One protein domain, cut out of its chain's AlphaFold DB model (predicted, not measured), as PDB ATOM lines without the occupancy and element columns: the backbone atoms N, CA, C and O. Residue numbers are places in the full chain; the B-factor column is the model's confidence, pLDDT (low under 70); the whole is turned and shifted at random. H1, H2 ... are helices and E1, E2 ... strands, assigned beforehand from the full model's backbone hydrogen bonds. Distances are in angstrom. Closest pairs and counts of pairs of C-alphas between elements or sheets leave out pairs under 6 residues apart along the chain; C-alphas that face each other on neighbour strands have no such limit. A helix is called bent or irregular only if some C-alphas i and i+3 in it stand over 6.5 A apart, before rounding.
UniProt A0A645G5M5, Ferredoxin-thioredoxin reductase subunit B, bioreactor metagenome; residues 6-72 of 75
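AT A GLANCE: This is residues 6 to 72 of the 75 residues of the protein "Ferredoxin-thioredoxin reductase subunit B" of bioreactor metagenome (UniProt A0A645G5M5). A very small ribbon of two antiparallel strands, E1 and E2, lies at one end of this domain with the short helix H1 next to it, and the long helix H2 runs away from there toward the other end. From H2 the long unnamed stretch of residues 37 to 55 folds back to the short helix H3, and residues 62 to 68 then lead to E2, which brings the printed part round to E1 again; the three helices stand well separated. The printed part has 67 residues, with three named helices and two named strands in the order H1, E1, H2, H3, E2, and the class is mostly helix. The whole is compact, with a radius of gyration of the C-alphas of 11.1 A, and its C-alphas span 32 by 24 by 18 A along the three main axes.

IN THESE COORDINATES: The sheet is made of E1, residues 15 to 17, 6.7 A from first to last C-alpha, and E2, residues 69 to 71, 6.5 A long by the same measure. H1, residues 6 to 13, comes before E1 and is 10.4 A from first to last C-alpha; it begins at C-alpha 6, at (-41.678, -33.476, 38.740). H2, residues 22 to 36, is the longest helix, with 15 residues and 20.6 A between its first and last C-alphas; it runs from C-alpha 22 at (-50.793, -29.719, 40.527) to C-alpha 36 at (-49.044, -41.197, 23.482). H3, residues 56 to 61, is 8.1 A from first to last C-alpha. The last named element, E2, ends at C-alpha 71, at (-39.527, -19.959, 39.136).

HOW THE PARTS SIT: E1 and E2 are antiparallel neighbours, with 138 degrees between their N-to-C directions. C-alphas 16 and 70 face each other at 4.7 A, C-alphas 17 and 69 at 5.0 A, and C-alphas 15 and 71 at 5.3 A. Across this pair, N 16 and O 70 are 2.9 A apart, and N 70 and O 16 are also 2.9 A apart, both within hydrogen-bond range. H1 has 3 pairs of C-alphas within 8 A of E1, the closest being those of Ala 10 and Gly 16, 6.2 A apart. Between H1 and E2 there is 1 such pair, the C-alphas of Ala 10 and Phe 69, 7.2 A apart. H1 touches no helix; H1 and H2 are apart, and so are H1 and H3. H2 and H3 are apart too, though they follow each other in the chain. H2 is apart from E2, and H3 is apart from E1. In H1, H2 and H3 every O i to N i+4 pair is within hydrogen-bond range, and no helix is bent.

THE WHOLE: The two C-alphas farthest apart are those of Thr 35, in H2, and Ala 72, at 32.5 A, while the first and last printed C-alphas, of Tyr 6 and Ala 72, are 15.6 A apart. The printed part runs from residue 6 to residue 72 of a full chain of 75 residues and has no cut. The links H1 to E1, of 1 residue, and E1 to H2, of 4 residues, are tight; the link H3 to E2, of 7 residues, is short. The link H2 to H3 is long, with 19 residues, 37 to 55, whose C-alphas lie 4 to 15 A from the mean of the C-alphas. The mean pLDDT of the printed part is 95.6, and one residue, Ala 72, is under 70.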
ATOM      1  N   TYR A   6     -41.901 -34.912  38.915       95.62
ATOM      2  CA  TYR A   6     -41.678 -33.476  38.740       95.62
ATOM      3  C   TYR A   6     -41.360 -32.762  40.055       95.62
ATOM      4  O   TYR A   6     -40.674 -31.749  40.015       95.62
ATOM      5  N   HIS A   7     -41.758 -33.303  41.215       96.06
ATOM      6  CA  HIS A   7     -41.305 -32.790  42.515       96.06
ATOM      7  C   HIS A   7     -39.800 -32.991  42.666       96.06
ATOM      8  O   HIS A   7     -39.085 -32.070  43.040       96.06
ATOM      9  N   THR A   8     -39.299 -34.180  42.320       94.88
ATOM     10  CA  THR A   8     -37.855 -34.453  42.324       94.88
ATOM     11  C   THR A   8     -37.117 -33.525  41.360       94.88
ATOM     12  O   THR A   8     -36.061 -33.002  41.709       94.88
ATOM     13  N   TYR A   9     -37.676 -33.287  40.167       95.12
ATOM     14  CA  TYR A   9     -37.113 -32.336  39.207       95.12
ATOM     15  C   TYR A   9     -37.086 -30.908  39.766       95.12
ATOM     16  O   TYR A   9     -36.048 -30.255  39.698       95.12
ATOM     17  N   ALA A  10     -38.193 -30.438  40.340       94.75
ATOM     18  CA  ALA A  10     -38.305 -29.097  40.900       94.75
ATOM     19  C   ALA A  10     -37.305 -28.877  42.041       94.75
ATOM     20  O   ALA A  10     -36.503 -27.952  41.972       94.75
ATOM     21  N   ILE A  11     -37.243 -29.800  43.007       93.62
ATOM     22  CA  ILE A  11     -36.298 -29.741  44.136       93.62
ATOM     23  C   ILE A  11     -34.847 -29.721  43.646       93.62
ATOM     24  O   ILE A  11     -34.055 -28.905  44.107       93.62
ATOM     25  N   LYS A  12     -34.488 -30.598  42.699       94.25
ATOM     26  CA  LYS A  12     -33.114 -30.691  42.183       94.25
ATOM     27  C   LYS A  12     -32.656 -29.407  41.480       94.25
ATOM     28  O   LYS A  12     -31.463 -29.131  41.467       94.25
ATOM     29  N   ASN A  13     -33.584 -28.662  40.883       93.44
ATOM     30  CA  ASN A  13     -33.281 -27.480  40.076       93.44
ATOM     31  C   ASN A  13     -33.731 -26.158  40.729       93.44
ATOM     32  O   ASN A  13     -33.643 -25.119  40.087       93.44
ATOM     33  N   GLY A  14     -34.205 -26.174  41.980       93.50
ATOM     34  CA  GLY A  14     -34.588 -24.956  42.706       93.50
ATOM     35  C   GLY A  14     -35.918 -24.321  42.277       93.50
ATOM     36  O   GLY A  14     -36.104 -23.121  42.460       93.50
ATOM     37  N   TYR A  15     -36.848 -25.100  41.720       94.75
ATOM     38  CA  TYR A  15     -38.183 -24.621  41.346       94.75
ATOM     39  C   TYR A  15     -39.231 -24.935  42.417       94.75
ATOM     40  O   TYR A  15     -39.166 -25.967  43.089       94.75
ATOM     41  N   GLY A  16     -40.238 -24.070  42.522       94.75
ATOM     42  CA  GLY A  16     -41.477 -24.348  43.240       94.75
ATOM     43  C   GLY A  16     -42.452 -25.175  42.400       94.75
ATOM     44  O   GLY A  16     -42.344 -25.237  41.172       94.75
ATOM     45  N   ILE A  17     -43.423 -25.799  43.068       96.00
ATOM     46  CA  ILE A  17     -44.566 -26.461  42.430       96.00
ATOM     47  C   ILE A  17     -45.836 -25.727  42.843       96.00
ATOM     48  O   ILE A  17     -46.079 -25.547  44.035       96.00
ATOM     49  N   ASN A  18     -46.658 -25.347  41.866       95.81
ATOM     50  CA  ASN A  18     -47.973 -24.791  42.146       95.81
ATOM     51  C   ASN A  18     -48.950 -25.909  42.545       95.81
ATOM     52  O   ASN A  18     -49.479 -26.621  41.689       95.81
ATOM     53  N   THR A  19     -49.206 -26.040  43.848       95.19
ATOM     54  CA  THR A  19     -50.071 -27.079  44.421       95.19
ATOM     55  C   THR A  19     -51.551 -26.920  44.071       95.19
ATOM     56  O   THR A  19     -52.280 -27.906  44.113       95.19
ATOM     57  N   GLU A  20     -52.012 -25.718  43.704       96.75
ATOM     58  CA  GLU A  20     -53.430 -25.458  43.396       96.75
ATOM     59  C   GLU A  20     -53.874 -26.127  42.089       96.75
ATOM     60  O   GLU A  20     -54.999 -26.608  41.974       96.75
ATOM     61  N   ILE A  21     -52.968 -26.202  41.112       96.31
ATOM     62  CA  ILE A  21     -53.214 -26.818  39.798       96.31
ATOM     63  C   ILE A  21     -52.473 -28.146  39.614       96.31
ATOM     64  O   ILE A  21     -52.619 -28.798  38.577       96.31
ATOM     65  N   GLU A  22     -51.679 -28.557  40.607       95.88
ATOM     66  CA  GLU A  22     -50.793 -29.719  40.527       95.88
ATOM     67  C   GLU A  22     -51.543 -30.981  40.085       95.88
ATOM     68  O   GLU A  22     -51.089 -31.692  39.186       95.88
ATOM     69  N   GLU A  23     -52.696 -31.254  40.699       97.25
ATOM     70  CA  GLU A  23     -53.483 -32.454  40.412       97.25
ATOM     71  C   GLU A  23     -54.012 -32.460  38.975       97.25
ATOM     72  O   GLU A  23     -53.855 -33.449  38.259       97.25
ATOM     73  N   MET A  24     -54.562 -31.332  38.520       97.50
ATOM     74  CA  MET A  24     -55.100 -31.183  37.167       97.50
ATOM     75  C   MET A  24     -54.010 -31.399  36.108       97.50
ATOM     76  O   MET A  24     -54.193 -32.165  35.158       97.50
ATOM     77  N   ILE A  25     -52.843 -30.770  36.288       97.94
ATOM     78  CA  ILE A  25     -51.723 -30.936  35.357       97.94
ATOM     79  C   ILE A  25     -51.171 -32.362  35.425       97.94
ATOM     80  O   ILE A  25     -50.852 -32.944  34.387       97.94
ATOM     81  N   HIS A  26     -51.091 -32.965  36.614       97.81
ATOM     82  CA  HIS A  26     -50.640 -34.346  36.763       97.81
ATOM     83  C   HIS A  26     -51.520 -35.329  35.992       97.81
ATOM     84  O   HIS A  26     -50.987 -36.163  35.257       97.81
ATOM     85  N   GLN A  27     -52.842 -35.205  36.112       97.94
ATOM     86  CA  GLN A  27     -53.793 -36.040  35.384       97.94
ATOM     87  C   GLN A  27     -53.628 -35.881  33.870       97.94
ATOM     88  O   GLN A  27     -53.552 -36.880  33.155       97.94
ATOM     89  N   GLY A  28     -53.465 -34.647  33.381       97.88
ATOM     90  CA  GLY A  28     -53.181 -34.389  31.968       97.88
ATOM     91  C   GLY A  28     -51.878 -35.038  31.488       97.88
ATOM     92  O   GLY A  28     -51.848 -35.675  30.433       97.88
ATOM     93  N   LEU A  29     -50.805 -34.944  32.279       98.12
ATOM     94  CA  LEU A  29     -49.513 -35.560  31.967       98.12
ATOM     95  C   LEU A  29     -49.596 -37.092  31.926       98.12
ATOM     96  O   LEU A  29     -49.046 -37.711  31.015       98.12
ATOM     97  N   GLU A  30     -50.263 -37.717  32.899       98.12
ATOM     98  CA  GLU A  30     -50.418 -39.175  32.924       98.12
ATOM     99  C   GLU A  30     -51.360 -39.662  31.815       98.12
ATOM    100  O   GLU A  30     -51.050 -40.664  31.174       98.12
ATOM    101  N   HIS A  31     -52.426 -38.923  31.491       98.06
ATOM    102  CA  HIS A  31     -53.286 -39.235  30.347       98.06
ATOM    103  C   HIS A  31     -52.500 -39.213  29.028       98.06
ATOM    104  O   HIS A  31     -52.583 -40.151  28.232       98.06
ATOM    105  N   LYS A  32     -51.668 -38.186  28.809       98.00
ATOM    106  CA  LYS A  32     -50.785 -38.102  27.633       98.00
ATOM    107  C   LYS A  32     -49.759 -39.233  27.609       98.00
ATOM    108  O   LYS A  32     -49.520 -39.810  26.554       98.00
ATOM    109  N   LYS A  33     -49.207 -39.623  28.762       98.12
ATOM    110  CA  LYS A  33     -48.297 -40.774  28.851       98.12
ATOM    111  C   LYS A  33     -48.987 -42.085  28.477       98.12
ATOM    112  O   LYS A  33     -48.396 -42.882  27.759       98.12
ATOM    113  N   GLN A  34     -50.206 -42.304  28.957       98.25
ATOM    114  CA  GLN A  34     -50.976 -43.516  28.667       98.25
ATOM    115  C   GLN A  34     -51.379 -43.601  27.190       98.25
ATOM    116  O   GLN A  34     -51.320 -44.677  26.609       98.25
ATOM    117  N   THR A  35     -51.759 -42.475  26.580       97.94
ATOM    118  CA  THR A  35     -52.281 -42.436  25.201       97.94
ATOM    119  C   THR A  35     -51.202 -42.261  24.131       97.94
ATOM    120  O   THR A  35     -51.368 -42.756  23.021       97.94
ATOM    121  N   LEU A  36     -50.096 -41.574  24.441       97.44
ATOM    122  CA  LEU A  36     -49.044 -41.197  23.482       97.44
ATOM    123  C   LEU A  36     -47.645 -41.707  23.866       97.44
ATOM    124  O   LEU A  36     -46.673 -41.412  23.175       97.44
ATOM    125  N   GLY A  37     -47.505 -42.409  24.992       97.75
ATOM    126  CA  GLY A  37     -46.235 -42.976  25.463       97.75
ATOM    127  C   GLY A  37     -45.310 -41.999  26.202       97.75
ATOM    128  O   GLY A  37     -44.340 -42.430  26.823       97.75
ATOM    129  N   ALA A  38     -45.607 -40.695  26.204       97.88
ATOM    130  CA  ALA A  38     -44.814 -39.683  26.900       97.88
ATOM    131  C   ALA A  38     -45.682 -38.589  27.535       97.88
ATOM    132  O   ALA A  38     -46.813 -38.331  27.127       97.88
ATOM    133  N   ARG A  39     -45.134 -37.918  28.551       98.12
ATOM    134  CA  ARG A  39     -45.810 -36.845  29.294       98.12
ATOM    135  C   ARG A  39     -45.744 -35.516  28.544       98.12
ATOM    136  O   ARG A  39     -45.113 -34.573  29.014       98.12
ATOM    137  N   TYR A  40     -46.356 -35.449  27.367       98.44
ATOM    138  CA  TYR A  40     -46.507 -34.190  26.637       98.44
ATOM    139  C   TYR A  40     -47.270 -33.166  27.486       98.44
ATOM    140  O   TYR A  40     -48.200 -33.525  28.210       98.44
ATOM    141  N   CYS A  41     -46.860 -31.899  27.411       97.81
ATOM    142  CA  CYS A  41     -47.477 -30.798  28.137       97.81
ATOM    143  C   CYS A  41     -48.976 -30.732  27.797       97.81
ATOM    144  O   CYS A  41     -49.315 -30.540  26.626       97.81
ATOM    145  N   PRO A  42     -49.881 -30.866  28.783       96.94
ATOM    146  CA  PRO A  42     -51.318 -30.907  28.515       96.94
ATOM    147  C   PRO A  42     -51.871 -29.563  28.019       96.94
ATOM    148  O   PRO A  42     -52.937 -29.536  27.416       96.94
ATOM    149  N   CYS A  43     -51.138 -28.464  28.226       96.12
ATOM    150  CA  CYS A  43     -51.525 -27.115  27.804       96.12
ATOM    151  C   CYS A  43     -51.086 -26.767  26.370       96.12
ATOM    152  O   CYS A  43     -51.419 -25.690  25.882       96.12
ATOM    153  N   LYS A  44     -50.313 -27.627  25.691       94.56
ATOM    154  CA  LYS A  44     -49.885 -27.411  24.299       94.56
ATOM    155  C   LYS A  44     -50.704 -28.305  23.366       94.56
ATOM    156  O   LYS A  44     -50.929 -29.480  23.646       94.56
ATOM    157  N   MET A  45     -51.115 -27.751  22.226       92.44
ATOM    158  CA  MET A  45     -51.902 -28.483  21.227       92.44
ATOM    159  C   MET A  45     -51.055 -29.515  20.463       92.44
ATOM    160  O   MET A  45     -51.520 -30.618  20.183       92.44
ATOM    161  N   ALA A  46     -49.795 -29.182  20.160       95.00
ATOM    162  CA  ALA A  46     -48.871 -30.067  19.454       95.00
ATOM    163  C   ALA A  46     -48.140 -31.023  20.413       95.00
ATOM    164  O   ALA A  46     -47.490 -30.583  21.363       95.00
ATOM    165  N   ASN A  47     -48.165 -32.327  20.122       95.69
ATOM    166  CA  ASN A  47     -47.399 -33.341  20.860       95.69
ATOM    167  C   ASN A  47     -46.021 -33.566  20.203       95.69
ATOM    168  O   ASN A  47     -45.744 -34.643  19.680       95.69
ATOM    169  N   SER A  48     -45.173 -32.533  20.167       97.06
ATOM    170  CA  SER A  48     -43.780 -32.639  19.708       97.06
ATOM    171  C   SER A  48     -42.845 -33.006  20.864       97.06
ATOM    172  O   SER A  48     -43.164 -32.771  22.032       97.06
ATOM    173  N   ILE A  49     -41.669 -33.558  20.553       97.00
ATOM    174  CA  ILE A  49     -40.652 -33.937  21.556       97.00
ATOM    175  C   ILE A  49     -40.279 -32.743  22.451       97.00
ATOM    176  O   ILE A  49     -40.069 -32.903  23.652       97.00
ATOM    177  N   GLU A  50     -40.274 -31.534  21.891       97.31
ATOM    178  CA  GLU A  50     -40.000 -30.285  22.611       97.31
ATOM    179  C   GLU A  50     -41.019 -29.994  23.720       97.31
ATOM    180  O   GLU A  50     -40.686 -29.363  24.724       97.31
ATOM    181  N   ASN A  51     -42.241 -30.510  23.578       97.62
ATOM    182  CA  ASN A  51     -43.334 -30.335  24.524       97.62
ATOM    183  C   ASN A  51     -43.422 -31.457  25.569       97.62
ATOM    184  O   ASN A  51     -44.337 -31.427  26.392       97.62
ATOM    185  N   ILE A  52     -42.514 -32.439  25.589       98.25
ATOM    186  CA  ILE A  52     -42.465 -33.434  26.673       98.25
ATOM    187  C   ILE A  52     -42.060 -32.730  27.970       98.25
ATOM    188  O   ILE A  52     -41.008 -32.105  28.033       98.25
ATOM    189  N   CYS A  53     -42.890 -32.828  29.007       97.81
ATOM    190  CA  CYS A  53     -42.659 -32.184  30.295       97.81
ATOM    191  C   CYS A  53     -41.445 -32.811  31.016       97.81
ATOM    192  O   CYS A  53     -41.417 -34.038  31.165       97.81
ATOM    193  N   PRO A  54     -40.480 -32.017  31.518       97.12
ATOM    194  CA  PRO A  54     -40.393 -30.556  31.432       97.12
ATOM    195  C   PRO A  54     -40.003 -30.102  30.015       97.12
ATOM    196  O   PRO A  54     -38.962 -30.512  29.491       97.12
ATOM    197  N   CYS A  55     -40.846 -29.269  29.393       97.50
ATOM    198  CA  CYS A  55     -40.691 -28.871  27.992       97.50
ATOM    199  C   CYS A  55     -39.432 -28.024  27.772       97.50
ATOM    200  O   CYS A  55     -38.866 -27.467  28.712       97.50
ATOM    201  N   VAL A  56     -38.983 -27.943  26.519       96.56
ATOM    202  CA  VAL A  56     -37.818 -27.147  26.098       96.56
ATOM    203  C   VAL A  56     -37.959 -25.695  26.562       96.56
ATOM    204  O   VAL A  56     -37.079 -25.219  27.267       96.56
ATOM    205  N   GLU A  57     -39.096 -25.051  26.289       95.06
ATOM    206  CA  GLU A  57     -39.408 -23.676  26.726       95.06
ATOM    207  C   GLU A  57     -39.142 -23.469  28.227       95.06
ATOM    208  O   GLU A  57     -38.406 -22.571  28.617       95.06
ATOM    209  N   PHE A  58     -39.628 -24.366  29.090       96.06
ATOM    210  CA  PHE A  58     -39.363 -24.253  30.523       96.06
ATOM    211  C   PHE A  58     -37.894 -24.518  30.882       96.06
ATOM    212  O   PHE A  58     -37.351 -23.871  31.770       96.06
ATOM    213  N   ARG A  59     -37.235 -25.469  30.214       94.94
ATOM    214  CA  ARG A  59     -35.836 -25.815  30.505       94.94
ATOM    215  C   ARG A  59     -34.842 -24.723  30.113       94.94
ATOM    216  O   ARG A  59     -33.789 -24.660  30.737       94.94
ATOM    217  N   PHE A  60     -35.148 -23.921  29.095       93.69
ATOM    218  CA  PHE A  60     -34.249 -22.882  28.587       93.69
ATOM    219  C   PHE A  60     -34.681 -21.474  29.012       93.69
ATOM    220  O   PHE A  60     -33.857 -20.714  29.515       93.69
ATOM    221  N   ASP A  61     -35.971 -21.159  28.902       93.12
ATOM    222  CA  ASP A  61     -36.501 -19.816  29.171       93.12
ATOM    223  C   ASP A  61     -37.091 -19.687  30.581       93.12
ATOM    224  O   ASP A  61     -37.571 -18.623  30.964       93.12
ATOM    225  N   HIS A  62     -37.080 -20.771  31.367       92.62
ATOM    226  CA  HIS A  62     -37.644 -20.823  32.718       92.62
ATOM    227  C   HIS A  62     -39.145 -20.479  32.774       92.62
ATOM    228  O   HIS A  62     -39.693 -20.164  33.827       92.62
ATOM    229  N   HIS A  63     -39.851 -20.595  31.648       93.56
ATOM    230  CA  HIS A  63     -41.274 -20.290  31.543       93.56
ATOM    231  C   HIS A  63     -42.108 -21.579  31.447       93.56
ATOM    232  O   HIS A  63     -42.047 -22.275  30.436       93.56
ATOM    233  N   CYS A  64     -42.908 -21.925  32.475       96.12
ATOM    234  CA  CYS A  64     -43.993 -22.904  32.288       96.12
ATOM    235  C   CYS A  64     -45.303 -22.186  32.023       96.12
ATOM    236  O   CYS A  64     -45.972 -21.747  32.956       96.12
ATOM    237  N   HIS A  65     -45.738 -22.209  30.767       94.50
ATOM    238  CA  HIS A  65     -47.075 -21.753  30.390       94.50
ATOM    239  C   HIS A  65     -48.192 -22.448  31.191       94.50
ATOM    240  O   HIS A  65     -49.247 -21.886  31.456       94.50
ATOM    241  N   CYS A  66     -47.936 -23.690  31.602       95.62
ATOM    242  CA  CYS A  66     -48.847 -24.510  32.384       95.62
ATOM    243  C   CYS A  66     -49.046 -24.048  33.837       95.62
ATOM    244  O   CYS A  66     -49.975 -24.506  34.489       95.62
ATOM    245  N   GLY A  67     -48.113 -23.255  34.378       95.12
ATOM    246  CA  GLY A  67     -48.072 -22.850  35.786       95.12
ATOM    247  C   GLY A  67     -47.619 -23.917  36.797       95.12
ATOM    248  O   GLY A  67     -47.486 -23.584  37.970       95.12
ATOM    249  N   LEU A  68     -47.378 -25.176  36.394       97.25
ATOM    250  CA  LEU A  68     -46.956 -26.255  37.309       97.25
ATOM    251  C   LEU A  68     -45.645 -25.917  38.022       97.25
ATOM    252  O   LEU A  68     -45.557 -26.077  39.235       97.25
ATOM    253  N   PHE A  69     -44.635 -25.485  37.266       96.94
ATOM    254  CA  PHE A  69     -43.361 -25.047  37.821       96.94
ATOM    255  C   PHE A  69     -43.389 -23.540  38.053       96.94
ATOM    256  O   PHE A  69     -43.690 -22.776  37.136       96.94
ATOM    257  N   GLN A  70     -43.027 -23.126  39.263       93.62
ATOM    258  CA  GLN A  70     -42.852 -21.728  39.631       93.62
ATOM    259  C   GLN A  70     -41.359 -21.441  39.736       93.62
ATOM    260  O   GLN A  70     -40.644 -22.078  40.516       93.62
ATOM    261  N   VAL A  71     -40.874 -20.490  38.942       86.81
ATOM    262  CA  VAL A  71     -39.527 -19.959  39.136       86.81
ATOM    263  C   VAL A  71     -39.497 -19.220  40.462       86.81
ATOM    264  O   VAL A  71     -40.339 -18.358  40.717       86.81
ATOM    265  N   ALA A  72     -38.549 -19.568  41.328       69.00
ATOM    266  CA  ALA A  72     -38.235 -18.709  42.451       69.00
ATOM    267  C   ALA A  72     -37.675 -17.417  41.847       69.00
ATOM    268  O   ALA A  72     -36.556 -17.413  41.333       69.00
TER     269      ALA A  72